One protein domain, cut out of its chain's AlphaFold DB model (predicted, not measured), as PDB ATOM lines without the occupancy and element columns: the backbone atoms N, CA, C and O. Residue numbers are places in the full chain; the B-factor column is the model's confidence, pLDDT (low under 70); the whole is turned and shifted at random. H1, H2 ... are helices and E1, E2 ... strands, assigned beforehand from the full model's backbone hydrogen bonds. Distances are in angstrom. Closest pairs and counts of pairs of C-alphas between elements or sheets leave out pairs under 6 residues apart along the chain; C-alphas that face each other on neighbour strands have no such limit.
ATOM      1  N   TYR A 155     161.796 153.203  87.685       53.53
ATOM      2  CA  TYR A 155     160.541 153.802  87.228       53.53
ATOM      3  C   TYR A 155     159.874 154.583  88.358       53.53
ATOM      4  O   TYR A 155     159.990 154.227  89.526       53.53
ATOM      5  N   ILE A 156     159.176 155.658  87.992       56.41
ATOM      6  CA  ILE A 156     158.403 156.488  88.917       56.41
ATOM      7  C   ILE A 156     156.990 155.889  89.003       56.41
ATOM      8  O   ILE A 156     156.319 155.796  87.971       56.41
ATOM      9  N   PRO A 157     156.508 155.441  90.173       53.56
ATOM     10  CA  PRO A 157     155.131 154.974  90.319       53.56
ATOM     11  C   PRO A 157     154.122 156.041  89.863       53.56
ATOM     12  O   PRO A 157     154.285 157.219  90.173       53.56
ATOM     13  N   GLY A 158     153.092 155.646  89.110       57.75
ATOM     14  CA  GLY A 158     151.993 156.534  88.711       57.75
ATOM     15  C   GLY A 158     152.265 157.500  87.547       57.75
ATOM     16  O   GLY A 158     151.365 158.232  87.142       57.75
ATOM     17  N   HIS A 159     153.462 157.504  86.949       64.31
ATOM     18  CA  HIS A 159     153.757 158.397  85.812       64.31
ATOM     19  C   HIS A 159     152.899 158.122  84.560       64.31
ATOM     20  O   HIS A 159     152.714 159.019  83.746       64.31
ATOM     21  N   LEU A 160     152.350 156.906  84.421       62.09
ATOM     22  CA  LEU A 160     151.434 156.517  83.335       62.09
ATOM     23  C   LEU A 160     149.952 156.579  83.744       62.09
ATOM     24  O   LEU A 160     149.089 156.123  83.000       62.09
ATOM     25  N   SER A 161     149.637 157.115  84.928       62.00
ATOM     26  CA  SER A 161     148.251 157.276  85.391       62.00
ATOM     27  C   SER A 161     147.539 158.476  84.746       62.00
ATOM     28  O   SER A 161     146.314 158.591  84.859       62.00
ATOM     29  N   SER A 162     148.303 159.358  84.094       67.69
ATOM     30  CA  SER A 162     147.814 160.467  83.269       67.69
ATOM     31  C   SER A 162     147.187 159.962  81.962       67.69
ATOM     32  O   SER A 162     147.484 158.844  81.537       67.69
ATOM     33  N   PRO A 163     146.326 160.757  81.295       70.50
ATOM     34  CA  PRO A 163     145.857 160.434  79.951       70.50
ATOM     35  C   PRO A 163     147.041 160.175  79.014       70.50
ATOM     36  O   PRO A 163     147.891 161.041  78.850       70.50
ATOM     37  N   ILE A 164     147.088 158.978  78.429       75.06
ATOM     38  CA  ILE A 164     148.103 158.586  77.446       75.06
ATOM     39  C   ILE A 164     147.557 158.948  76.071       75.06
ATOM     40  O   ILE A 164     146.532 158.389  75.673       75.06
ATOM     41  N   VAL A 165     148.194 159.871  75.358       80.38
ATOM     42  CA  VAL A 165     147.794 160.274  73.999       80.38
ATOM     43  C   VAL A 165     148.471 159.396  72.945       80.38
ATOM     44  O   VAL A 165     149.389 158.637  73.260       80.38
ATOM     45  N   SER A 166     148.012 159.424  71.687       82.06
ATOM     46  CA  SER A 166     148.660 158.603  70.651       82.06
ATOM     47  C   SER A 166     150.111 159.006  70.389       82.06
ATOM     48  O   SER A 166     150.914 158.113  70.132       82.06
ATOM     49  N   ASP A 167     150.471 160.280  70.556       79.69
ATOM     50  CA  ASP A 167     151.857 160.754  70.431       79.69
ATOM     51  C   ASP A 167     152.789 160.062  71.446       79.69
ATOM     52  O   ASP A 167     153.914 159.690  71.115       79.69
ATOM     53  N   ASP A 168     152.303 159.787  72.665       82.50
ATOM     54  CA  ASP A 168     153.059 159.028  73.670       82.50
ATOM     55  C   ASP A 168     153.313 157.588  73.197       82.50
ATOM     56  O   ASP A 168     154.375 157.011  73.431       82.50
ATOM     57  N   ILE A 169     152.333 156.982  72.520       83.69
ATOM     58  CA  ILE A 169     152.421 155.610  72.003       83.69
ATOM     59  C   ILE A 169     153.356 155.553  70.796       83.69
ATOM     60  O   ILE A 169     154.150 154.616  70.685       83.69
ATOM     61  N   GLU A 170     153.286 156.545  69.913       85.75
ATOM     62  CA  GLU A 170     154.205 156.701  68.789       85.75
ATOM     63  C   GLU A 170     155.640 156.841  69.299       85.75
ATOM     64  O   GLU A 170     156.500 156.049  68.911       85.75
ATOM     65  N   PHE A 171     155.867 157.707  70.292       84.62
ATOM     66  CA  PHE A 171     157.160 157.822  70.962       84.62
ATOM     67  C   PHE A 171     157.636 156.471  71.519       84.62
ATOM     68  O   PHE A 171     158.776 156.069  71.281       84.62
ATOM     69  N   LEU A 172     156.773 155.711  72.204       84.25
ATOM     70  CA  LEU A 172     157.128 154.380  72.718       84.25
ATOM     71  C   LEU A 172     157.532 153.386  71.615       84.25
ATOM     72  O   LEU A 172     158.394 152.527  71.838       84.25
ATOM     73  N   LEU A 173     156.914 153.467  70.436       86.31
ATOM     74  CA  LEU A 173     157.192 152.577  69.309       86.31
ATOM     75  C   LEU A 173     158.469 152.976  68.557       86.31
ATOM     76  O   LEU A 173     159.286 152.102  68.245       86.31
ATOM     77  N   GLU A 174     158.672 154.268  68.318       86.50
ATOM     78  CA  GLU A 174     159.816 154.802  67.571       86.50
ATOM     79  C   GLU A 174     161.107 154.810  68.390       86.50
ATOM     80  O   GLU A 174     162.194 154.569  67.861       86.50
ATOM     81  N   HIS A 175     161.016 155.031  69.703       84.19
ATOM     82  CA  HIS A 175     162.198 155.201  70.536       84.19
ATOM     83  C   HIS A 175     162.988 153.894  70.690       84.19
ATOM     84  O   HIS A 175     162.471 152.874  71.152       84.19
ATOM     85  N   ASN A 176     164.263 153.899  70.300       75.31
ATOM     86  CA  ASN A 176     165.045 152.669  70.124       75.31
ATOM     87  C   ASN A 176     165.519 152.018  71.431       75.31
ATOM     88  O   ASN A 176     165.681 150.798  71.468       75.31
ATOM     89  N   TYR A 177     165.716 152.796  72.498       75.31
ATOM     90  CA  TYR A 177     166.364 152.316  73.718       75.31
ATOM     91  C   TYR A 177     165.614 152.763  74.969       75.31
ATOM     92  O   TYR A 177     165.502 153.948  75.249       75.31
ATOM     93  N   PHE A 178     165.147 151.799  75.761       77.12
ATOM     94  CA  PHE A 178     164.604 152.046  77.094       77.12
ATOM     95  C   PHE A 178     165.476 151.341  78.127       77.12
ATOM     96  O   PHE A 178     165.715 150.143  78.009       77.12
ATOM     97  N   TYR A 179     165.903 152.058  79.167       72.19
ATOM     98  CA  TYR A 179     166.591 151.457  80.320       72.19
ATOM     99  C   TYR A 179     165.609 150.777  81.289       72.19
ATOM    100  O   TYR A 179     165.968 149.880  82.048       72.19
ATOM    101  N   CYS A 180     164.337 151.176  81.246       74.50
ATOM    102  CA  CYS A 180     163.291 150.666  82.118       74.50
ATOM    103  C   CYS A 180     162.668 149.369  81.567       74.50
ATOM    104  O   CYS A 180     162.045 149.373  80.503       74.50
ATOM    105  N   LYS A 181     162.746 148.271  82.336       74.44
ATOM    106  CA  LYS A 181     162.158 146.957  81.991       74.44
ATOM    107  C   LYS A 181     160.667 147.043  81.630       74.44
ATOM    108  O   LYS A 181     160.239 146.391  80.680       74.44
ATOM    109  N   ARG A 182     159.897 147.877  82.337       78.69
ATOM    110  CA  ARG A 182     158.463 148.108  82.084       78.69
ATOM    111  C   ARG A 182     158.215 148.654  80.676       78.69
ATOM    112  O   ARG A 182     157.416 148.084  79.942       78.69
ATOM    113  N   HIS A 183     158.960 149.682  80.272       81.62
ATOM    114  CA  HIS A 183     158.874 150.269  78.932       81.62
ATOM    115  C   HIS A 183     159.314 149.288  77.836       81.62
ATOM    116  O   HIS A 183     158.672 149.210  76.793       81.62
ATOM    117  N   ILE A 184     160.348 148.472  78.085       81.44
ATOM    118  CA  ILE A 184     160.773 147.416  77.150       81.44
ATOM    119  C   ILE A 184     159.648 146.391  76.931       81.44
ATOM    120  O   ILE A 184     159.366 146.011  75.792       81.44
ATOM    121  N   LEU A 185     159.019 145.915  78.012       82.94
ATOM    122  CA  LEU A 185     157.917 144.949  77.938       82.94
ATOM    123  C   LEU A 185     156.693 145.551  77.246       82.94
ATOM    124  O   LEU A 185     156.112 144.907  76.370       82.94
ATOM    125  N   LEU A 186     156.353 146.794  77.588       84.56
ATOM    126  CA  LEU A 186     155.256 147.523  76.970       84.56
ATOM    127  C   LEU A 186     155.492 147.709  75.469       84.56
ATOM    128  O   LEU A 186     154.643 147.306  74.680       84.56
ATOM    129  N   LYS A 187     156.671 148.193  75.052       85.81
ATOM    130  CA  LYS A 187     157.032 148.326  73.633       85.81
ATOM    131  C   LYS A 187     156.884 146.999  72.894       85.81
ATOM    132  O   LYS A 187     156.190 146.933  71.883       85.81
ATOM    133  N   LYS A 188     157.468 145.915  73.424       86.62
ATOM    134  CA  LYS A 188     157.351 144.570  72.826       86.62
ATOM    135  C   LYS A 188     155.893 144.156  72.636       86.62
ATOM    136  O   LYS A 188     155.551 143.590  71.598       86.62
ATOM    137  N   LYS A 189     155.037 144.435  73.622       88.25
ATOM    138  CA  LYS A 189     153.609 144.123  73.568       88.25
ATOM    139  C   LYS A 189     152.874 144.975  72.533       88.25
ATOM    140  O   LYS A 189     152.161 144.407  71.709       88.25
ATOM    141  N   LEU A 190     153.081 146.292  72.533       87.94
ATOM    142  CA  LEU A 190     152.463 147.219  71.578       87.94
ATOM    143  C   LEU A 190     152.850 146.872  70.134       87.94
ATOM    144  O   LEU A 190     151.977 146.772  69.273       87.94
ATOM    145  N   THR A 191     154.130 146.578  69.877       87.81
ATOM    146  CA  THR A 191     154.610 146.147  68.555       87.81
ATOM    147  C   THR A 191     154.002 144.805  68.138       87.81
ATOM    148  O   THR A 191     153.520 144.671  67.014       87.81
ATOM    149  N   LYS A 192     153.988 143.808  69.037       89.62
ATOM    150  CA  LYS A 192     153.435 142.473  68.752       89.62
ATOM    151  C   LYS A 192     151.944 142.529  68.416       89.62
ATOM    152  O   LYS A 192     151.504 141.880  67.470       89.62
ATOM    153  N   ASP A 193     151.185 143.303  69.183       88.12
ATOM    154  CA  ASP A 193     149.732 143.384  69.063       88.12
ATOM    155  C   ASP A 193     149.263 144.485  68.096       88.12
ATOM    156  O   ASP A 193     148.056 144.658  67.924       88.12
ATOM    157  N   ARG A 194     150.200 145.189  67.437       89.44
ATOM    158  CA  ARG A 194     149.956 146.298  66.494       89.44
ATOM    159  C   ARG A 194     149.087 147.409  67.092       89.44
ATOM    160  O   ARG A 194     148.148 147.888  66.459       89.44
ATOM    161  N   ILE A 195     149.395 147.799  68.325       89.31
ATOM    162  CA  ILE A 195     148.695 148.862  69.051       89.31
ATOM    163  C   ILE A 195     149.479 150.155  68.855       89.31
ATOM    164  O   ILE A 195     150.585 150.278  69.370       89.31
ATOM    165  N   SER A 196     148.903 151.102  68.119       86.94
ATOM    166  CA  SER A 196     149.543 152.386  67.799       86.94
ATOM    167  C   SER A 196     148.725 153.607  68.213       86.94
ATOM    168  O   SER A 196     149.130 154.725  67.931       86.94
ATOM    169  N   ARG A 197     147.553 153.414  68.830       87.12
ATOM    170  CA  ARG A 197     146.636 154.510  69.162       87.12
ATOM    171  C   ARG A 197     146.063 154.382  70.562       87.12
ATOM    172  O   ARG A 197     145.833 153.275  71.066       87.12
ATOM    173  N   SER A 198     145.794 155.539  71.149       88.06
ATOM    174  CA  SER A 198     145.139 155.665  72.442       88.06
ATOM    175  C   SER A 198     143.633 155.420  72.335       88.06
ATOM    176  O   SER A 198     143.017 155.577  71.274       88.06
ATOM    177  N   ILE A 199     143.006 155.053  73.452       85.88
ATOM    178  CA  ILE A 199     141.548 154.991  73.572       85.88
ATOM    179  C   ILE A 199     140.893 156.353  73.288       85.88
ATOM    180  O   ILE A 199     139.794 156.385  72.743       85.88
ATOM    181  N   TYR A 200     141.581 157.461  73.588       83.25
ATOM    182  CA  TYR A 200     141.066 158.815  73.358       83.25
ATOM    183  C   TYR A 200     140.974 159.183  71.869       83.25
ATOM    184  O   TYR A 200     140.067 159.913  71.489       83.25
ATOM    185  N   ASP A 201     141.842 158.621  71.020       83.56
ATOM    186  CA  ASP A 201     141.827 158.882  69.571       83.56
ATOM    187  C   ASP A 201     141.043 157.827  68.786       83.56
ATOM    188  O   ASP A 201     140.511 158.085  67.706       83.56
ATOM    189  N   THR A 202     140.970 156.601  69.309       81.50
ATOM    190  CA  THR A 202     140.199 155.519  68.678       81.50
ATOM    191  C   THR A 202     138.707 155.597  68.973       81.50
ATOM    192  O   THR A 202     137.919 155.025  68.216       81.50
ATOM    193  N   CYS A 203     138.310 156.288  70.042       78.69
ATOM    194  CA  CYS A 203     136.928 156.372  70.475       78.69
ATOM    195  C   CYS A 203     136.513 157.809  70.799       78.69
ATOM    196  O   CYS A 203     137.106 158.456  71.652       78.69
ATOM    197  N   THR A 204     135.423 158.269  70.178       76.94
ATOM    198  CA  THR A 204     134.838 159.595  70.440       76.94
ATOM    199  C   THR A 204     134.300 159.734  71.870       76.94
ATOM    200  O   THR A 204     134.387 160.809  72.451       76.94
ATOM    201  N   ASP A 205     133.768 158.653  72.456       82.19
ATOM    202  CA  ASP A 205     133.382 158.598  73.872       82.19
ATOM    203  C   ASP A 205     133.896 157.302  74.527       82.19
ATOM    204  O   ASP A 205     133.172 156.295  74.589       82.19
ATOM    205  N   PRO A 206     135.135 157.322  75.056       83.44
ATOM    206  CA  PRO A 206     135.726 156.188  75.756       83.44
ATOM    207  C   PRO A 206     134.860 155.672  76.912       83.44
ATOM    208  O   PRO A 206     134.847 154.471  77.173       83.44
ATOM    209  N   TYR A 207     134.100 156.544  77.587       85.69
ATOM    210  CA  TYR A 207     133.259 156.149  78.717       85.69
ATOM    211  C   TYR A 207     132.105 155.264  78.259       85.69
ATOM    212  O   TYR A 207     131.917 154.173  78.793       85.69
ATOM    213  N   SER A 208     131.345 155.696  77.250       86.06
ATOM    214  CA  SER A 208     130.227 154.896  76.735       86.06
ATOM    215  C   SER A 208     130.704 153.574  76.133       86.06
ATOM    216  O   SER A 208     130.060 152.545  76.332       86.06
ATOM    217  N   CYS A 209     131.860 153.578  75.465       88.88
ATOM    218  CA  CYS A 209     132.452 152.370  74.897       88.88
ATOM    219  C   CYS A 209     132.850 151.352  75.979       88.88
ATOM    220  O   CYS A 209     132.481 150.177  75.902       88.88
ATOM    221  N   LEU A 210     133.524 151.807  77.041       90.25
ATOM    222  CA  LEU A 210     133.873 150.961  78.185       90.25
ATOM    223  C   LEU A 210     132.625 150.460  78.919       90.25
ATOM    224  O   LEU A 210     132.541 149.275  79.234       90.25
ATOM    225  N   GLN A 211     131.637 151.331  79.149       90.50
ATOM    226  CA  GLN A 211     130.369 150.957  79.782       90.50
ATOM    227  C   GLN A 211     129.653 149.848  79.009       90.50
ATOM    228  O   GLN A 211     129.103 148.935  79.620       90.50
ATOM    229  N   GLU A 212     129.688 149.894  77.679       90.62
ATOM    230  CA  GLU A 212     129.075 148.874  76.835       90.62
ATOM    231  C   GLU A 212     129.807 147.527  76.899       90.62
ATOM    232  O   GLU A 212     129.156 146.486  76.973       90.62
ATOM    233  N   SER A 213     131.143 147.520  76.948       91.81
ATOM    234  CA  SER A 213     131.900 146.278  77.175       91.81
ATOM    235  C   SER A 213     131.621 145.693  78.567       91.81
ATOM    236  O   SER A 213     131.339 144.501  78.690       91.81
ATOM    237  N   ILE A 214     131.554 146.530  79.609       90.75
ATOM    238  CA  ILE A 214     131.245 146.089  80.981       90.75
ATOM    239  C   ILE A 214     129.860 145.428  81.066       90.75
ATOM    240  O   ILE A 214     129.705 144.412  81.744       90.75
ATOM    241  N   ARG A 215     128.856 145.941  80.339       90.00
ATOM    242  CA  ARG A 215     127.506 145.340  80.278       90.00
ATOM    243  C   ARG A 215     127.485 143.932  79.680       90.00
ATOM    244  O   ARG A 215     126.553 143.179  79.955       90.00
ATOM    245  N   ARG A 216     128.482 143.570  78.866       90.06
ATOM    246  CA  ARG A 216     128.582 142.250  78.222       90.06
ATOM    247  C   ARG A 216     129.208 141.193  79.121       90.06
ATOM    248  O   ARG A 216     129.101 140.007  78.811       90.06
ATOM    249  N   VAL A 217     129.821 141.593  80.236       89.00
ATOM    250  CA  VAL A 217     130.417 140.650  81.182       89.00
ATOM    251  C   VAL A 217     129.328 139.715  81.725       89.00
ATOM    252  O   VAL A 217     128.308 140.181  82.240       89.00
ATOM    253  N   PRO A 218     129.515 138.385  81.638       85.19
ATOM    254  CA  PRO A 218     128.476 137.434  81.999       85.19
ATOM    255  C   PRO A 218     128.202 137.477  83.505       85.19
ATOM    256  O   PRO A 218     129.076 137.197  84.333       85.19
ATOM    257  N   VAL A 219     126.957 137.770  83.874       84.19
ATOM    258  CA  VAL A 219     126.467 137.733  85.258       84.19
ATOM    259  C   VAL A 219     125.460 136.603  85.399       84.19
ATOM    260  O   VAL A 219     124.549 136.458  84.587       84.19
ATOM    261  N   ASP A 220     125.627 135.807  86.452       79.06
ATOM    262  CA  ASP A 220     124.704 134.727  86.775       79.06
ATOM    263  C   ASP A 220     123.428 135.319  87.383       79.06
ATOM    264  O   ASP A 220     123.364 135.613  88.579       79.06
ATOM    265  N   VAL A 221     122.425 135.525  86.529       70.00
ATOM    266  CA  VAL A 221     121.128 136.092  86.911       70.00
ATOM    267  C   VAL A 221     120.354 135.212  87.887       70.00
ATOM    268  O   VAL A 221     119.565 135.738  88.661       70.00
ATOM    269  N   THR A 222     120.613 133.901  87.927       65.31
ATOM    270  CA  THR A 222     119.929 132.990  88.864       65.31
ATOM    271  C   THR A 222     120.332 133.258  90.314       65.31
ATOM    272  O   THR A 222     119.567 133.018  91.246       65.31
ATOM    273  N   LYS A 223     121.520 133.840  90.519       64.75
ATOM    274  CA  LYS A 223     121.987 134.296  91.832       64.75
ATOM    275  C   LYS A 223     121.441 135.668  92.212       64.75
ATOM    276  O   LYS A 223     121.555 136.045  93.382       64.75
ATOM    277  N   ILE A 224     120.808 136.387  91.287       66.25
ATOM    278  CA  ILE A 224     120.217 137.703  91.532       66.25
ATOM    279  C   ILE A 224     118.869 137.517  92.224       66.25
ATOM    280  O   ILE A 224     117.809 137.522  91.612       66.25
ATOM    281  N   HIS A 225     118.915 137.377  93.545       74.19
ATOM    282  CA  HIS A 225     117.722 137.330  94.389       74.19
ATOM    283  C   HIS A 225     117.282 138.751  94.743       74.19
ATOM    284  O   HIS A 225     117.117 139.082  95.916       74.19
ATOM    285  N   PHE A 226     117.176 139.616  93.733       76.44
ATOM    286  CA  PHE A 226     116.890 141.033  93.940       76.44
ATOM    287  C   PHE A 226     115.580 141.233  94.691       76.44
ATOM    288  O   PHE A 226     115.557 141.969  95.670       76.44
ATOM    289  N   ASP A 227     114.533 140.501  94.315       76.56
ATOM    290  CA  ASP A 227     113.236 140.612  94.974       76.56
ATOM    291  C   ASP A 227     113.311 140.210  96.444       76.56
ATOM    292  O   ASP A 227     112.741 140.871  97.307       76.56
ATOM    293  N   THR A 228     114.054 139.148  96.759       75.81
ATOM    294  CA  THR A 228     114.300 138.744  98.146       75.81
ATOM    295  C   THR A 228     115.072 139.824  98.895       75.81
ATOM    296  O   THR A 228     114.722 140.164 100.019       75.81
ATOM    297  N   LEU A 229     116.105 140.383  98.269       71.69
ATOM    298  CA  LEU A 229     116.952 141.408  98.856       71.69
ATOM    299  C   LEU A 229     116.168 142.694  99.140       71.69
ATOM    300  O   LEU A 229     116.273 143.243 100.234       71.69
ATOM    301  N   LEU A 230     115.345 143.134  98.190       74.56
ATOM    302  CA  LEU A 230     114.527 144.328  98.325       74.56
ATOM    303  C   LEU A 230     113.430 144.119  99.372       74.56
ATOM    304  O   LEU A 230     113.278 144.961 100.253       74.56
ATOM    305  N   ARG A 231     112.756 142.960  99.378       73.75
ATOM    306  CA  ARG A 231     111.817 142.583 100.453       73.75
ATOM    307  C   ARG A 231     112.496 142.585 101.824       73.75
ATOM    308  O   ARG A 231     111.925 143.097 102.781       73.75
ATOM    309  N   CYS A 232     113.715 142.053 101.942       69.06
ATOM    310  CA  CYS A 232     114.473 142.071 103.196       69.06
ATOM    311  C   CYS A 232     114.845 143.495 103.636       69.06
ATOM    312  O   CYS A 232     114.720 143.811 104.822       69.06
ATOM    313  N   ALA A 233     115.277 144.352 102.708       68.19
ATOM    314  CA  ALA A 233     115.619 145.746 102.987       68.19
ATOM    315  C   ALA A 233     114.382 146.549 103.420       68.19
ATOM    316  O   ALA A 233     114.412 147.216 104.457       68.19
ATOM    317  N   LEU A 234     113.269 146.409 102.691       69.56
ATOM    318  CA  LEU A 234     111.979 147.006 103.037       69.56
ATOM    319  C   LEU A 234     111.514 146.522 104.412       69.56
ATOM    320  O   LEU A 234     111.265 147.337 105.292       69.56
ATOM    321  N   ARG A 235     111.497 145.208 104.657       66.81
ATOM    322  CA  ARG A 235     111.110 144.637 105.957       66.81
ATOM    323  C   ARG A 235     111.990 145.150 107.100       66.81
ATOM    324  O   ARG A 235     111.465 145.466 108.162       66.81
ATOM    325  N   SER A 236     113.301 145.275 106.888       64.56
ATOM    326  CA  SER A 236     114.233 145.798 107.900       64.56
ATOM    327  C   SER A 236     113.957 147.268 108.218       64.56
ATOM    328  O   SER A 236     113.823 147.628 109.386       64.56
ATOM    329  N   ARG A 237     113.786 148.110 107.192       63.69
ATOM    330  CA  ARG A 237     113.386 149.519 107.346       63.69
ATOM    331  C   ARG A 237     112.062 149.648 108.100       63.69
ATOM    332  O   ARG A 237     111.918 150.492 108.978       63.69
ATOM    333  N   LEU A 238     111.107 148.779 107.793       61.69
ATOM    334  CA  LEU A 238     109.800 148.761 108.435       61.69
ATOM    335  C   LEU A 238     109.871 148.340 109.901       61.69
ATOM    336  O   LEU A 238     109.219 148.966 110.725       61.69
ATOM    337  N   ILE A 239     110.701 147.354 110.253       63.19
ATOM    338  CA  ILE A 239     110.969 147.000 111.656       63.19
ATOM    339  C   ILE A 239     111.541 148.204 112.410       63.19
ATOM    340  O   ILE A 239     111.102 148.481 113.520       63.19
ATOM    341  N   HIS A 240     112.461 148.962 111.806       62.84
ATOM    342  CA  HIS A 240     112.983 150.187 112.414       62.84
ATOM    343  C   HIS A 240     111.886 151.233 112.668       62.84
ATOM    344  O   HIS A 240     111.826 151.789 113.763       62.84
ATOM    345  N   ILE A 241     110.983 151.453 111.708       62.34
ATOM    346  CA  ILE A 241     109.840 152.366 111.870       62.34
ATOM    347  C   ILE A 241     108.882 151.858 112.959       62.34
ATOM    348  O   ILE A 241     108.451 152.634 113.809       62.34
ATOM    349  N   THR A 242     108.571 150.561 112.982       58.88
ATOM    350  CA  THR A 242     107.697 149.959 114.000       58.88
ATOM    351  C   THR A 242     108.308 150.045 115.397       58.88
ATOM    352  O   THR A 242     107.593 150.380 116.335       58.88
ATOM    353  N   ASN A 243     109.614 149.802 115.531       63.94
ATOM    354  CA  ASN A 243     110.347 149.921 116.795       63.94
ATOM    355  C   ASN A 243     110.413 151.381 117.277       63.94
ATOM    356  O   ASN A 243     110.350 151.654 118.471       63.94
ATOM    357  N   PHE A 244     110.488 152.344 116.355       60.66
ATOM    358  CA  PHE A 244     110.369 153.763 116.693       60.66
ATOM    359  C   PHE A 244     108.955 154.116 117.186       60.66
ATOM    360  O   PHE A 244     108.781 154.857 118.149       60.66
ATOM    361  N   MET A 245     107.934 153.527 116.559       57.06
ATOM    362  CA  MET A 245     106.515 153.716 116.889       57.06
ATOM    363  C   MET A 245     106.038 152.820 118.048       57.06
ATOM    364  O   MET A 245     104.851 152.815 118.382       57.06
ATOM    365  N   GLU A 246     106.932 152.039 118.661       54.59
ATOM    366  CA  GLU A 246     106.582 150.898 119.516       54.59
ATOM    367  C   GLU A 246     105.899 151.311 120.826       54.59
ATOM    368  O   GLU A 246     105.064 150.573 121.350       54.59
ATOM    369  N   ASN A 247     106.156 152.540 121.281       55.91
ATOM    370  CA  ASN A 247     105.484 153.155 122.427       55.91
ATOM    371  C   ASN A 247     104.069 153.677 122.106       55.91
ATOM    372  O   ASN A 247     103.337 154.061 123.015       55.91
ATOM    373  N   SER A 248     103.675 153.715 120.830       57.44
ATOM    374  CA  SER A 248     102.422 154.330 120.362       57.44
ATOM    375  C   SER A 248     101.413 153.330 119.782       57.44
ATOM    376  O   SER A 248     100.245 153.678 119.606       57.44
ATOM    377  N   LEU A 249     101.824 152.088 119.488       58.34
ATOM    378  CA  LEU A 249     100.988 151.074 118.831       58.34
ATOM    379  C   LEU A 249     100.847 149.799 119.684       58.34
ATOM    380  O   LEU A 249     101.800 149.032 119.839       58.34
ATOM    381  N   THR A 250      99.635 149.528 120.187       58.88
ATOM    382  CA  THR A 250      99.308 148.327 120.980       58.88
ATOM    383  C   THR A 250      98.317 147.392 120.275       58.88
ATOM    384  O   THR A 250      97.445 147.822 119.515       58.88
ATOM    385  N   GLY A 251      98.456 146.086 120.543       68.06
ATOM    386  CA  GLY A 251      97.489 145.046 120.177       68.06
ATOM    387  C   GLY A 251      97.210 144.929 118.676       68.06
ATOM    388  O   GLY A 251      98.120 144.769 117.863       68.06
ATOM    389  N   GLU A 252      95.929 144.996 118.318       62.38
ATOM    390  CA  GLU A 252      95.405 144.824 116.959       62.38
ATOM    391  C   GLU A 252      95.984 145.842 115.963       62.38
ATOM    392  O   GLU A 252      96.352 145.469 114.852       62.38
ATOM    393  N   ARG A 253      96.233 147.089 116.398       62.22
ATOM    394  CA  ARG A 253      96.823 148.144 115.551       62.22
ATOM    395  C   ARG A 253      98.221 147.793 115.046       62.22
ATOM    396  O   ARG A 253      98.578 148.199 113.947       62.22
ATOM    397  N   ARG A 254      99.004 147.024 115.815       64.88
ATOM    398  CA  ARG A 254     100.329 146.550 115.384       64.88
ATOM    399  C   ARG A 254     100.203 145.498 114.276       64.88
ATOM    400  O   ARG A 254     100.971 145.548 113.321       64.88
ATOM    401  N   ARG A 255      99.224 144.584 114.360       65.38
ATOM    402  CA  ARG A 255      98.969 143.584 113.301       65.38
ATOM    403  C   ARG A 255      98.456 144.234 112.024       65.38
ATOM    404  O   ARG A 255      99.051 144.020 110.978       65.38
ATOM    405  N   THR A 256      97.445 145.098 112.123       64.19
ATOM    406  CA  THR A 256      96.902 145.815 110.960       64.19
ATOM    407  C   THR A 256      97.961 146.709 110.310       64.19
ATOM    408  O   THR A 256      97.992 146.852 109.091       64.19
ATOM    409  N   PHE A 257      98.872 147.296 111.097       65.44
ATOM    410  CA  PHE A 257     100.028 148.016 110.561       65.44
ATOM    411  C   PHE A 257     100.967 147.076 109.787       65.44
ATOM    412  O   PHE A 257     101.295 147.381 108.647       65.44
ATOM    413  N   HIS A 258     101.338 145.912 110.334       65.19
ATOM    414  CA  HIS A 258     102.170 144.928 109.626       65.19
ATOM    415  C   HIS A 258     101.526 144.373 108.343       65.19
ATOM    416  O   HIS A 258     102.216 144.270 107.334       65.19
ATOM    417  N   GLU A 259     100.228 144.068 108.342       66.31
ATOM    418  CA  GLU A 259      99.509 143.578 107.153       66.31
ATOM    419  C   GLU A 259      99.448 144.643 106.046       66.31
ATOM    420  O   GLU A 259      99.758 144.362 104.889       66.31
ATOM    421  N   ASN A 260      99.152 145.900 106.405       68.69
ATOM    422  CA  ASN A 260      99.211 147.025 105.463       68.69
ATOM    423  C   ASN A 260     100.625 147.244 104.903       68.69
ATOM    424  O   ASN A 260     100.785 147.718 103.778       68.69
ATOM    425  N   LEU A 261     101.655 146.910 105.678       66.94
ATOM    426  CA  LEU A 261     103.046 147.028 105.266       66.94
ATOM    427  C   LEU A 261     103.500 145.911 104.323       66.94
ATOM    428  O   LEU A 261     104.241 146.200 103.386       66.94
ATOM    429  N   GLU A 262     103.069 144.667 104.539       69.56
ATOM    430  CA  GLU A 262     103.336 143.568 103.601       69.56
ATOM    431  C   GLU A 262     102.649 143.834 102.256       69.56
ATOM    432  O   GLU A 262     103.318 143.810 101.223       69.56
ATOM    433  N   LEU A 263     101.381 144.260 102.277       75.00
ATOM    434  CA  LEU A 263     100.658 144.715 101.082       75.00
ATOM    435  C   LEU A 263     101.379 145.867 100.371       75.00
ATOM    436  O   LEU A 263     101.521 145.864  99.149       75.00
ATOM    437  N   ARG A 264     101.875 146.854 101.126       73.75
ATOM    438  CA  ARG A 264     102.642 147.967 100.554       73.75
ATOM    439  C   ARG A 264     103.966 147.501  99.952       73.75
ATOM    440  O   ARG A 264     104.341 147.996  98.894       73.75
ATOM    441  N   SER A 265     104.661 146.564 100.597       74.94
ATOM    442  CA  SER A 265     105.876 145.969 100.044       74.94
ATOM    443  C   SER A 265     105.577 145.262  98.728       74.94
ATOM    444  O   SER A 265     106.313 145.474  97.774       74.94
ATOM    445  N   ASP A 266     104.515 144.459  98.649       80.25
ATOM    446  CA  ASP A 266     104.149 143.751  97.417       80.25
ATOM    447  C   ASP A 266     103.762 144.714  96.286       80.25
ATOM    448  O   ASP A 266     104.193 144.518  95.151       80.25
ATOM    449  N   ASN A 267     103.051 145.803  96.596       81.75
ATOM    450  CA  ASN A 267     102.734 146.848  95.617       81.75
ATOM    451  C   ASN A 267     103.994 147.550  95.089       81.75
ATOM    452  O   ASN A 267     104.142 147.711  93.881       81.75
ATOM    453  N   ILE A 268     104.933 147.911  95.973       81.00
ATOM    454  CA  ILE A 268     106.224 148.489  95.565       81.00
ATOM    455  C   ILE A 268     106.985 147.490  94.688       81.00
ATOM    456  O   ILE A 268     107.509 147.860  93.646       81.00
ATOM    457  N   MET A 269     107.019 146.211  95.067       81.06
ATOM    458  CA  MET A 269     107.689 145.174  94.278       81.06
ATOM    459  C   MET A 269     107.076 145.001  92.877       81.06
ATOM    460  O   MET A 269     107.809 144.703  91.938       81.06
ATOM    461  N   ALA A 270     105.763 145.193  92.721       82.56
ATOM    462  CA  ALA A 270     105.075 145.063  91.436       82.56
ATOM    463  C   ALA A 270     105.383 146.210  90.454       82.56
ATOM    464  O   ALA A 270     105.262 146.029  89.244       82.56
ATOM    465  N   GLU A 271     105.795 147.373  90.961       86.19
ATOM    466  CA  GLU A 271     106.025 148.587  90.171       86.19
ATOM    467  C   GLU A 271     107.514 148.936  90.009       86.19
ATOM    468  O   GLU A 271     107.844 150.049  89.591       86.19
ATOM    469  N   VAL A 272     108.439 148.035  90.364       86.50
ATOM    470  CA  VAL A 272     109.878 148.320  90.251       86.50
ATOM    471  C   VAL A 272     110.276 148.450  88.773       86.50
ATOM    472  O   VAL A 272     110.094 147.502  88.006       86.50
ATOM    473  N   PRO A 273     110.881 149.577  88.349       90.00
ATOM    474  CA  PRO A 273     111.336 149.745  86.975       90.00
ATOM    475  C   PRO A 273     112.387 148.705  86.573       90.00
ATOM    476  O   PRO A 273     113.346 148.448  87.309       90.00
ATOM    477  N   GLN A 274     112.271 148.177  85.351       88.94
ATOM    478  CA  GLN A 274     113.223 147.209  84.790       88.94
ATOM    479  C   GLN A 274     114.670 147.737  84.778       88.94
ATOM    480  O   GLN A 274     115.624 146.969  84.923       88.94
ATOM    481  N   ASP A 275     114.851 149.052  84.661       89.56
ATOM    482  CA  ASP A 275     116.171 149.682  84.673       89.56
ATOM    483  C   ASP A 275     116.918 149.492  85.997       89.56
ATOM    484  O   ASP A 275     118.140 149.347  85.992       89.56
ATOM    485  N   ILE A 276     116.216 149.373  87.129       89.25
ATOM    486  CA  ILE A 276     116.848 149.090  88.425       89.25
ATOM    487  C   ILE A 276     117.467 147.685  88.427       89.25
ATOM    488  O   ILE A 276     118.599 147.507  88.888       89.25
ATOM    489  N   TYR A 277     116.787 146.698  87.831       88.06
ATOM    490  CA  TYR A 277     117.344 145.357  87.629       88.06
ATOM    491  C   TYR A 277     118.576 145.396  86.714       88.06
ATOM    492  O   TYR A 277     119.574 144.716  86.976       88.06
ATOM    493  N   ASN A 278     118.543 146.224  85.666       90.06
ATOM    494  CA  ASN A 278     119.686 146.416  84.774       90.06
ATOM    495  C   ASN A 278     120.876 147.043  85.519       90.06
ATOM    496  O   ASN A 278     122.007 146.580  85.370       90.06
ATOM    497  N   HIS A 279     120.639 148.046  86.368       89.12
ATOM    498  CA  HIS A 279     121.683 148.644  87.197       89.12
ATOM    499  C   HIS A 279     122.294 147.640  88.176       89.12
ATOM    500  O   HIS A 279     123.515 147.624  88.322       89.12
ATOM    501  N   LEU A 280     121.493 146.761  88.786       87.38
ATOM    502  CA  LEU A 280     122.006 145.694  89.647       87.38
ATOM    503  C   LEU A 280     122.899 144.717  88.884       87.38
ATOM    504  O   LEU A 280     124.000 144.402  89.335       87.38
ATOM    505  N   ARG A 281     122.441 144.252  87.715       88.94
ATOM    506  CA  ARG A 281     123.240 143.378  86.848       88.94
ATOM    507  C   ARG A 281     124.580 144.038  86.522       88.94
ATOM    508  O   ARG A 281     125.618 143.397  86.661       88.94
ATOM    509  N   ASN A 282     124.562 145.315  86.148       90.69
ATOM    510  CA  ASN A 282     125.773 146.063  85.822       90.69
ATOM    511  C   ASN A 282     126.693 146.224  87.040       90.69
ATOM    512  O   ASN A 282     127.899 146.027  86.921       90.69
ATOM    513  N   MET A 283     126.142 146.508  88.221       88.94
ATOM    514  CA  MET A 283     126.909 146.569  89.467       88.94
ATOM    515  C   MET A 283     127.602 145.230  89.761       88.94
ATOM    516  O   MET A 283     128.777 145.211  90.106       88.94
ATOM    517  N   MET A 284     126.920 144.099  89.563       86.06
ATOM    518  CA  MET A 284     127.514 142.770  89.757       86.06
ATOM    519  C   MET A 284     128.582 142.422  88.717       86.06
ATOM    520  O   MET A 284     129.557 141.750  89.049       86.06
ATOM    521  N   ALA A 285     128.413 142.863  87.468       89.81
ATOM    522  CA  ALA A 285     129.463 142.764  86.457       89.81
ATOM    523  C   ALA A 285     130.717 143.527  86.905       89.81
ATOM    524  O   ALA A 285     131.820 142.989  86.832       89.81
ATOM    525  N   VAL A 286     130.538 144.738  87.444       89.50
ATOM    526  CA  VAL A 286     131.635 145.535  88.003       89.50
ATOM    527  C   VAL A 286     132.321 144.830  89.171       89.50
ATOM    528  O   VAL A 286     133.547 144.781  89.179       89.50
ATOM    529  N   GLU A 287     131.577 144.255  90.121       86.44
ATOM    530  CA  GLU A 287     132.176 143.501  91.237       86.44
ATOM    531  C   GLU A 287     133.065 142.363  90.721       86.44
ATOM    532  O   GLU A 287     134.207 142.252  91.144       86.44
ATOM    533  N   LYS A 288     132.619 141.591  89.719       85.69
ATOM    534  CA  LYS A 288     133.449 140.528  89.117       85.69
ATOM    535  C   LYS A 288     134.751 141.052  88.507       85.69
ATOM    536  O   LYS A 288     135.793 140.403  88.621       85.69
ATOM    537  N   ILE A 289     134.681 142.198  87.830       86.25
ATOM    538  CA  ILE A 289     135.851 142.846  87.229       86.25
ATOM    539  C   ILE A 289     136.812 143.290  88.339       86.25
ATOM    540  O   ILE A 289     137.991 142.944  88.309       86.25
ATOM    541  N   LYS A 290     136.303 144.006  89.348       85.31
ATOM    542  CA  LYS A 290     137.099 144.492  90.482       85.31
ATOM    543  C   LYS A 290     137.706 143.355  91.291       85.31
ATOM    544  O   LYS A 290     138.880 143.436  91.624       85.31
ATOM    545  N   ASP A 291     136.966 142.280  91.535       83.12
ATOM    546  CA  ASP A 291     137.479 141.105  92.241       83.12
ATOM    547  C   ASP A 291     138.673 140.477  91.503       83.12
ATOM    548  O   ASP A 291     139.616 140.008  92.134       83.12
ATOM    549  N   SER A 292     138.673 140.532  90.167       77.56
ATOM    550  CA  SER A 292     139.759 139.992  89.339       77.56
ATOM    551  C   SER A 292     141.006 140.888  89.318       77.56
ATOM    552  O   SER A 292     142.126 140.387  89.199       77.56
ATOM    553  N   ILE A 293     140.830 142.209  89.422       76.69
ATOM    554  CA  ILE A 293     141.914 143.193  89.256       76.69
ATOM    555  C   ILE A 293     142.469 143.667  90.604       76.69
ATOM    556  O   ILE A 293     143.679 143.759  90.768       76.69
ATOM    557  N   CYS A 294     141.605 143.984  91.571       68.75
ATOM    558  CA  CYS A 294     141.979 144.719  92.783       68.75
ATOM    559  C   CYS A 294     142.631 143.853  93.868       68.75
ATOM    560  O   CYS A 294     143.338 144.396  94.711       68.75
ATOM    561  N   TYR A 295     142.408 142.534  93.869       61.53
ATOM    562  CA  TYR A 295     142.990 141.618  94.864       61.53
ATOM    563  C   TYR A 295     144.177 140.806  94.329       61.53
ATOM    564  O   TYR A 295     144.756 140.008  95.063       61.53
ATOM    565  N   THR A 296     144.563 141.017  93.069       62.78
ATOM    566  CA  THR A 296     145.715 140.350  92.462       62.78
ATOM    567  C   THR A 296     146.904 141.306  92.464       62.78
ATOM    568  O   THR A 296     146.809 142.412  91.937       62.78
ATOM    569  N   ARG A 297     148.048 140.896  93.026       61.44
ATOM    570  CA  ARG A 297     149.284 141.688  92.938       61.44
ATOM    571  C   ARG A 297     149.785 141.663  91.491       61.44
ATOM    572  O   ARG A 297     150.366 140.677  91.043       61.44
ATOM    573  N   ILE A 298     149.529 142.738  90.749       65.00
ATOM    574  CA  ILE A 298     150.028 142.920  89.383       65.00
ATOM    575  C   ILE A 298     151.478 143.396  89.472       65.00
ATOM    576  O   ILE A 298     151.734 144.504  89.933       65.00
ATOM    577  N   LYS A 299     152.434 142.565  89.045       65.31
ATOM    578  CA  LYS A 299     153.834 142.995  88.901       65.31
ATOM    579  C   LYS A 299     153.936 144.064  87.810       65.31
ATOM    580  O   LYS A 299     153.237 143.972  86.802       65.31
ATOM    581  N   TYR A 300     154.826 145.042  87.965       63.22
ATOM    582  CA  TYR A 300     154.996 146.107  86.973       63.22
ATOM    583  C   TYR A 300     155.397 145.553  85.600       63.22
ATOM    584  O   TYR A 300     156.354 144.789  85.462       63.22
ATOM    585  N   GLY A 301     154.651 145.946  84.563       62.47
ATOM    586  CA  GLY A 301     154.778 145.382  83.213       62.47
ATOM    587  C   GLY A 301     154.167 143.982  83.032       62.47
ATOM    588  O   GLY A 301     154.243 143.424  81.936       62.47
ATOM    589  N   GLY A 302     153.559 143.415  84.076       72.94
ATOM    590  CA  GLY A 302     152.710 142.231  84.013       72.94
ATOM    591  C   GLY A 302     151.284 142.611  83.618       72.94
ATOM    592  O   GLY A 302     150.707 143.542  84.169       72.94
ATOM    593  N   LEU A 303     150.713 141.888  82.656       80.88
ATOM    594  CA  LEU A 303     149.349 142.110  82.179       80.88
ATOM    595  C   LEU A 303     148.444 140.974  82.652       80.88
ATOM    596  O   LEU A 303     148.678 139.811  82.320       80.88
ATOM    597  N   ILE A 304     147.384 141.313  83.381       84.31
ATOM    598  CA  ILE A 304     146.290 140.392  83.690       84.31
ATOM    599  C   ILE A 304     145.279 140.452  82.559       84.31
ATOM    600  O   ILE A 304     144.727 141.507  82.260       84.31
ATOM    601  N   LYS A 305     144.988 139.304  81.949       86.06
ATOM    602  CA  LYS A 305     143.934 139.211  80.943       86.06
ATOM    603  C   LYS A 305     142.588 138.943  81.610       86.06
ATOM    604  O   LYS A 305     142.411 137.913  82.254       86.06
ATOM    605  N   PHE A 306     141.628 139.832  81.391       84.50
ATOM    606  CA  PHE A 306     140.242 139.672  81.810       84.50
ATOM    607  C   PHE A 306     139.310 140.107  80.676       84.50
ATOM    608  O   PHE A 306     139.246 141.286  80.342       84.50
ATOM    609  N   HIS A 307     138.554 139.168  80.100       86.44
ATOM    610  CA  HIS A 307     137.616 139.440  79.001       86.44
ATOM    611  C   HIS A 307     138.274 140.229  77.843       86.44
ATOM    612  O   HIS A 307     139.223 139.729  77.235       86.44
ATOM    613  N   ASP A 308     137.793 141.447  77.562       87.56
ATOM    614  CA  ASP A 308     138.285 142.340  76.500       87.56
ATOM    615  C   ASP A 308     139.513 143.161  76.934       87.56
ATOM    616  O   ASP A 308     140.041 143.953  76.148       87.56
ATOM    617  N   TYR A 309     139.965 142.990  78.177       89.88
ATOM    618  CA  TYR A 309     140.986 143.809  78.810       89.88
ATOM    619  C   TYR A 309     142.266 143.016  79.074       89.88
ATOM    620  O   TYR A 309     142.241 141.865  79.515       89.88
ATOM    621  N   GLU A 310     143.401 143.666  78.862       90.44
ATOM    622  CA  GLU A 310     144.683 143.270  79.433       90.44
ATOM    623  C   GLU A 310     145.158 144.415  80.326       90.44
ATOM    624  O   GLU A 310     145.409 145.513  79.838       90.44
ATOM    625  N   ILE A 311     145.202 144.188  81.634       87.56
ATOM    626  CA  ILE A 311     145.300 145.243  82.643       87.56
ATOM    627  C   ILE A 311     146.636 145.135  83.356       87.56
ATOM    628  O   ILE A 311     147.007 144.077  83.861       87.56
ATOM    629  N   GLU A 312     147.337 146.253  83.393       85.06
ATOM    630  CA  GLU A 312     148.498 146.506  84.224       85.06
ATOM    631  C   GLU A 312     148.128 147.562  85.283       85.06
ATOM    632  O   GLU A 312     147.043 148.153  85.260       85.06
ATOM    633  N   GLN A 313     149.015 147.782  86.246       77.25
ATOM    634  CA  GLN A 313     148.788 148.692  87.361       77.25
ATOM    635  C   GLN A 313     148.374 150.118  86.947       77.25
ATOM    636  O   GLN A 313     147.411 150.637  87.510       77.25
ATOM    637  N   ASP A 314     149.031 150.732  85.954       80.75
ATOM    638  CA  ASP A 314     148.683 152.095  85.508       80.75
ATOM    639  C   ASP A 314     148.026 152.134  84.125       80.75
ATOM    640  O   ASP A 314     147.398 153.137  83.788       80.75
ATOM    641  N   ILE A 315     148.145 151.073  83.324       86.81
ATOM    642  CA  ILE A 315     147.648 151.035  81.940       86.81
ATOM    643  C   ILE A 315     146.780 149.810  81.669       86.81
ATOM    644  O   ILE A 315     147.003 148.734  82.215       86.81
ATOM    645  N   PHE A 316     145.839 149.934  80.741       91.31
ATOM    646  CA  PHE A 316     145.102 148.807  80.191       91.31
ATOM    647  C   PHE A 316     145.135 148.829  78.666       91.31
ATOM    648  O   PHE A 316     145.116 149.881  78.027       91.31
ATOM    649  N   ILE A 317     145.139 147.641  78.078       92.19
ATOM    650  CA  ILE A 317     144.876 147.422  76.662       92.19
ATOM    651  C   ILE A 317     143.440 146.936  76.548       92.19
ATOM    652  O   ILE A 317     143.067 145.930  77.151       92.19
ATOM    653  N   PHE A 318     142.639 147.630  75.753       94.00
ATOM    654  CA  PHE A 318     141.252 147.268  75.499       94.00
ATOM    655  C   PHE A 318     141.059 146.821  74.061       94.00
ATOM    656  O   PHE A 318     141.386 147.547  73.121       94.00
ATOM    657  N   SER A 319     140.524 145.614  73.909       92.31
ATOM    658  CA  SER A 319     140.190 144.992  72.633       92.31
ATOM    659  C   SER A 319     138.733 145.280  72.293       92.31
ATOM    660  O   SER A 319     137.841 144.498  72.608       92.31
ATOM    661  N   CYS A 320     138.488 146.414  71.640       89.44
ATOM    662  CA  CYS A 320     137.140 146.814  71.269       89.44
ATOM    663  C   CYS A 320     136.696 146.184  69.937       89.44
ATOM    664  O   CYS A 320     137.442 146.264  68.956       89.44
ATOM    665  N   PRO A 321     135.465 145.646  69.831       86.19
ATOM    666  CA  PRO A 321     134.941 145.131  68.565       86.19
ATOM    667  C   PRO A 321     134.817 146.174  67.445       86.19
ATOM    668  O   PRO A 321     134.839 145.799  66.277       86.19
ATOM    669  N   THR A 322     134.658 147.462  67.772       85.38
ATOM    670  CA  THR A 322     134.386 148.517  66.778       85.38
ATOM    671  C   THR A 322     135.650 149.204  66.266       85.38
ATOM    672  O   THR A 322     135.769 149.433  65.068       85.38
ATOM    673  N   HIS A 323     136.601 149.517  67.151       85.31
ATOM    674  CA  HIS A 323     137.815 150.273  66.808       85.31
ATOM    675  C   HIS A 323     139.124 149.507  67.063       85.31
ATOM    676  O   HIS A 323     140.211 150.071  66.924       85.31
ATOM    677  N   GLY A 324     139.041 148.217  67.398       89.56
ATOM    678  CA  GLY A 324     140.200 147.356  67.617       89.56
ATOM    679  C   GLY A 324     140.892 147.593  68.959       89.56
ATOM    680  O   GLY A 324     140.286 148.061  69.926       89.56
ATOM    681  N   LYS A 325     142.174 147.219  69.030       92.88
ATOM    682  CA  LYS A 325     142.976 147.345  70.250       92.88
ATOM    683  C   LYS A 325     143.446 148.781  70.465       92.88
ATOM    684  O   LYS A 325     143.967 149.407  69.548       92.88
ATOM    685  N   SER A 326     143.301 149.261  71.691       93.12
ATOM    686  CA  SER A 326     143.708 150.603  72.115       93.12
ATOM    687  C   SER A 326     144.355 150.555  73.495       93.12
ATOM    688  O   SER A 326     144.061 149.650  74.278       93.12
ATOM    689  N   LEU A 327     145.242 151.510  73.773       91.44
ATOM    690  CA  LEU A 327     145.857 151.690  75.087       91.44
ATOM    691  C   LEU A 327     145.147 152.821  75.842       91.44
ATOM    692  O   LEU A 327     144.826 153.850  75.252       91.44
ATOM    693  N   GLY A 328     144.920 152.652  77.140       88.38
ATOM    694  CA  GLY A 328     144.410 153.712  78.005       88.38
ATOM    695  C   GLY A 328     144.935 153.584  79.435       88.38
ATOM    696  O   GLY A 328     145.499 152.549  79.791       88.38
ATOM    697  N   PRO A 329     144.762 154.616  80.272       86.44
ATOM    698  CA  PRO A 329     145.190 154.565  81.664       86.44
ATOM    699  C   PRO A 329     144.184 153.780  82.517       86.44
ATOM    700  O   PRO A 329     142.975 153.997  82.423       86.44
ATOM    701  N   THR A 330     144.650 152.891  83.395       87.69
ATOM    702  CA  THR A 330     143.798 152.062  84.277       87.69
ATOM    703  C   THR A 330     142.851 152.914  85.127       87.69
ATOM    704  O   THR A 330     141.725 152.503  85.399       87.69
ATOM    705  N   THR A 331     143.236 154.151  85.451       82.44
ATOM    706  CA  THR A 331     142.379 155.143  86.121       82.44
ATOM    707  C   THR A 331     141.068 155.404  85.369       82.44
ATOM    708  O   THR A 331     140.013 155.461  85.998       82.44
ATOM    709  N   LEU A 332     141.082 155.481  84.033       84.06
ATOM    710  CA  LEU A 332     139.872 155.663  83.221       84.06
ATOM    711  C   LEU A 332     138.921 154.464  83.342       84.06
ATOM    712  O   LEU A 332     137.703 154.647  83.451       84.06
ATOM    713  N   LEU A 333     139.467 153.244  83.333       88.00
ATOM    714  CA  LEU A 333     138.691 152.020  83.520       88.00
ATOM    715  C   LEU A 333     138.067 151.989  84.920       88.00
ATOM    716  O   LEU A 333     136.855 151.812  85.037       88.00
ATOM    717  N   LEU A 334     138.863 152.229  85.968       85.75
ATOM    718  CA  LEU A 334     138.395 152.234  87.358       85.75
ATOM    719  C   LEU A 334     137.301 153.285  87.598       85.75
ATOM    720  O   LEU A 334     136.264 152.958  88.171       85.75
ATOM    721  N   CYS A 335     137.462 154.499  87.063       82.50
ATOM    722  CA  CYS A 335     136.431 155.536  87.118       82.50
ATOM    723  C   CYS A 335     135.116 155.085  86.460       82.50
ATOM    724  O   CYS A 335     134.036 155.333  86.994       82.50
ATOM    725  N   ASN A 336     135.176 154.403  85.310       86.12
ATOM    726  CA  ASN A 336     133.972 153.872  84.664       86.12
ATOM    727  C   ASN A 336     133.310 152.766  85.491       86.12
ATOM    728  O   ASN A 336     132.083 152.738  85.591       86.12
ATOM    729  N   LEU A 337     134.104 151.890  86.114       87.50
ATOM    730  CA  LEU A 337     133.591 150.879  87.034       87.50
ATOM    731  C   LEU A 337     132.852 151.536  88.211       87.50
ATOM    732  O   LEU A 337     131.722 151.146  88.499       87.50
ATOM    733  N   ASP A 338     133.430 152.564  88.835       84.94
ATOM    734  CA  ASP A 338     132.807 153.299  89.948       84.94
ATOM    735  C   ASP A 338     131.497 153.984  89.544       84.94
ATOM    736  O   ASP A 338     130.494 153.881  90.259       84.94
ATOM    737  N   ILE A 339     131.472 154.635  88.375       81.00
ATOM    738  CA  ILE A 339     130.264 155.277  87.839       81.00
ATOM    739  C   ILE A 339     129.146 154.245  87.666       81.00
ATOM    740  O   ILE A 339     128.025 154.476  88.114       81.00
ATOM    741  N   ILE A 340     129.430 153.100  87.036       85.81
ATOM    742  CA  ILE A 340     128.428 152.050  86.803       85.81
ATOM    743  C   ILE A 340     127.950 151.445  88.125       85.81
ATOM    744  O   ILE A 340     126.744 151.267  88.311       85.81
ATOM    745  N   GLN A 341     128.875 151.148  89.040       85.00
ATOM    746  CA  GLN A 341     128.572 150.539  90.335       85.00
ATOM    747  C   GLN A 341     127.660 151.437  91.180       85.00
ATOM    748  O   GLN A 341     126.730 150.946  91.818       85.00
ATOM    749  N   SER A 342     127.881 152.752  91.134       82.94
ATOM    750  CA  SER A 342     127.129 153.735  91.922       82.94
ATOM    751  C   SER A 342     125.691 153.945  91.434       82.94
ATOM    752  O   SER A 342     124.846 154.391  92.209       82.94
ATOM    753  N   ARG A 343     125.365 153.605  90.174       84.94
ATOM    754  CA  ARG A 343     124.009 153.812  89.625       84.94
ATOM    755  C   ARG A 343     122.958 153.019  90.398       84.94
ATOM    756  O   ARG A 343     121.939 153.581  90.777       84.94
TER     757      ARG A 343
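Overview. This is residues 155 to 343 of the 457 residues of the protein "Histone-lysine N-methyltransferase SETMAR" of Dufourea novaeangliae (UniProt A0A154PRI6). What does the model look like as a whole? It is a long, narrow body in which a small sheet of four strands, E1 to E4, lies towards one end, with the crossed helices H1 and H2 beyond it. H7 and H8 run side by side in the middle with H4 across them, and the helical hairpin of H5 and H6 makes the other end. What is it made of? The printed part has 189 residues with eight named helices and four named strands, in the order H1 H2 H3 H4 H5 H6 H7 E1 E2 E3 E4 H8; the class is mixed, helices and strands, and the antiparallel sheet has the order E1 E2 E3 E4. How compact is it? It is only just loose, close to extended, with a radius of gyration of the C-alphas of 24.2 A, and it spans 84 by 32 by 25 A.

Arrangement. How do the strands pair? E1, residues 304 to 306, E2, residues 309 to 311, E3, residues 315 to 320, and E4, residues 324 to 329, form a meander, each strand the antiparallel neighbour of the one before and each such pair a hairpin. Within hydrogen-bond range are N 304 and O 311 of E1 and E2 at 2.8 A, N 310 and O 317 of E2 and E3 at 2.9 A, and N 318 and O 326 of E3 and E4 at 2.9 A. Which parts meet the E4 edge? H3, residues 199 to 202, is on the sheet at a height over the sheet of 5.3 A, over none of the strands, and its closest C-alphas to E4 are Ile 199 and Ser 326, 5.1 A. H2, residues 181 to 193, only grazes the sheet with its residues 186 to 193. It touches H1, residues 166 to 174, about perpendicular at 82 degrees, closest at the C-alphas of Leu 173 and Lys 187, 6.1 A. How do H4, H7 and H8 stand? H8, residues 330 to 343, only grazes the sheet with residues 330 to 333. H7, residues 274 to 294, touches it with residues 279 to 287 alone, opposite ways at a shallow tilt of 34 degrees, only just short of steep, and the closest C-alphas are those of Met 283 and Gln 341, 4.4 A. H4, residues 206 to 216, touches H8 at a steep tilt of 63 degrees, the same way, closest at the C-alphas of Tyr 207 and Asn 336, 6.4 A. What of H5, H6 and the helix backbones? H5, residues 226 to 244, and H6, residues 252 to 270, are a hairpin that touches at a shallow tilt of 29 degrees, opposite ways, closest at the C-alphas of Arg 231 and Ser 265, 6.9 A. H5 is close but not clearly touching H7, with the C-alphas of Phe 226 and Tyr 277 7.7 A apart. In H1, H2, H5, H6, H7 and H8 every O i to N i+4 pair is within hydrogen-bond range, in H4 6 of 7, and H3 is too short for such a pair.

Along the chain. Which elements are longest? From first to last C-alpha H7 measures 29.9 A, H6 27.3 A, H5 26.9 A and H8 20.6 A. Where are the anchor points? H1 begins at C-alpha 166 (148.660, 158.603, 70.651), H6 begins at C-alpha 252 (95.405, 144.824, 116.959), and H8 ends at C-alpha 343 (124.009, 153.812, 89.625).

Size, cuts and confidence. How far does it reach? The two C-alphas farthest apart are those of Asn 176 and Gly 251, 84.4 A. Are there cuts or long links? The printed part has no cut, and no link is long. Where is confidence low? The mean pLDDT of the printed part is 78.7, and residues 155 to 162, 222 to 224, 232 to 262 and 294 to 301 are under 70.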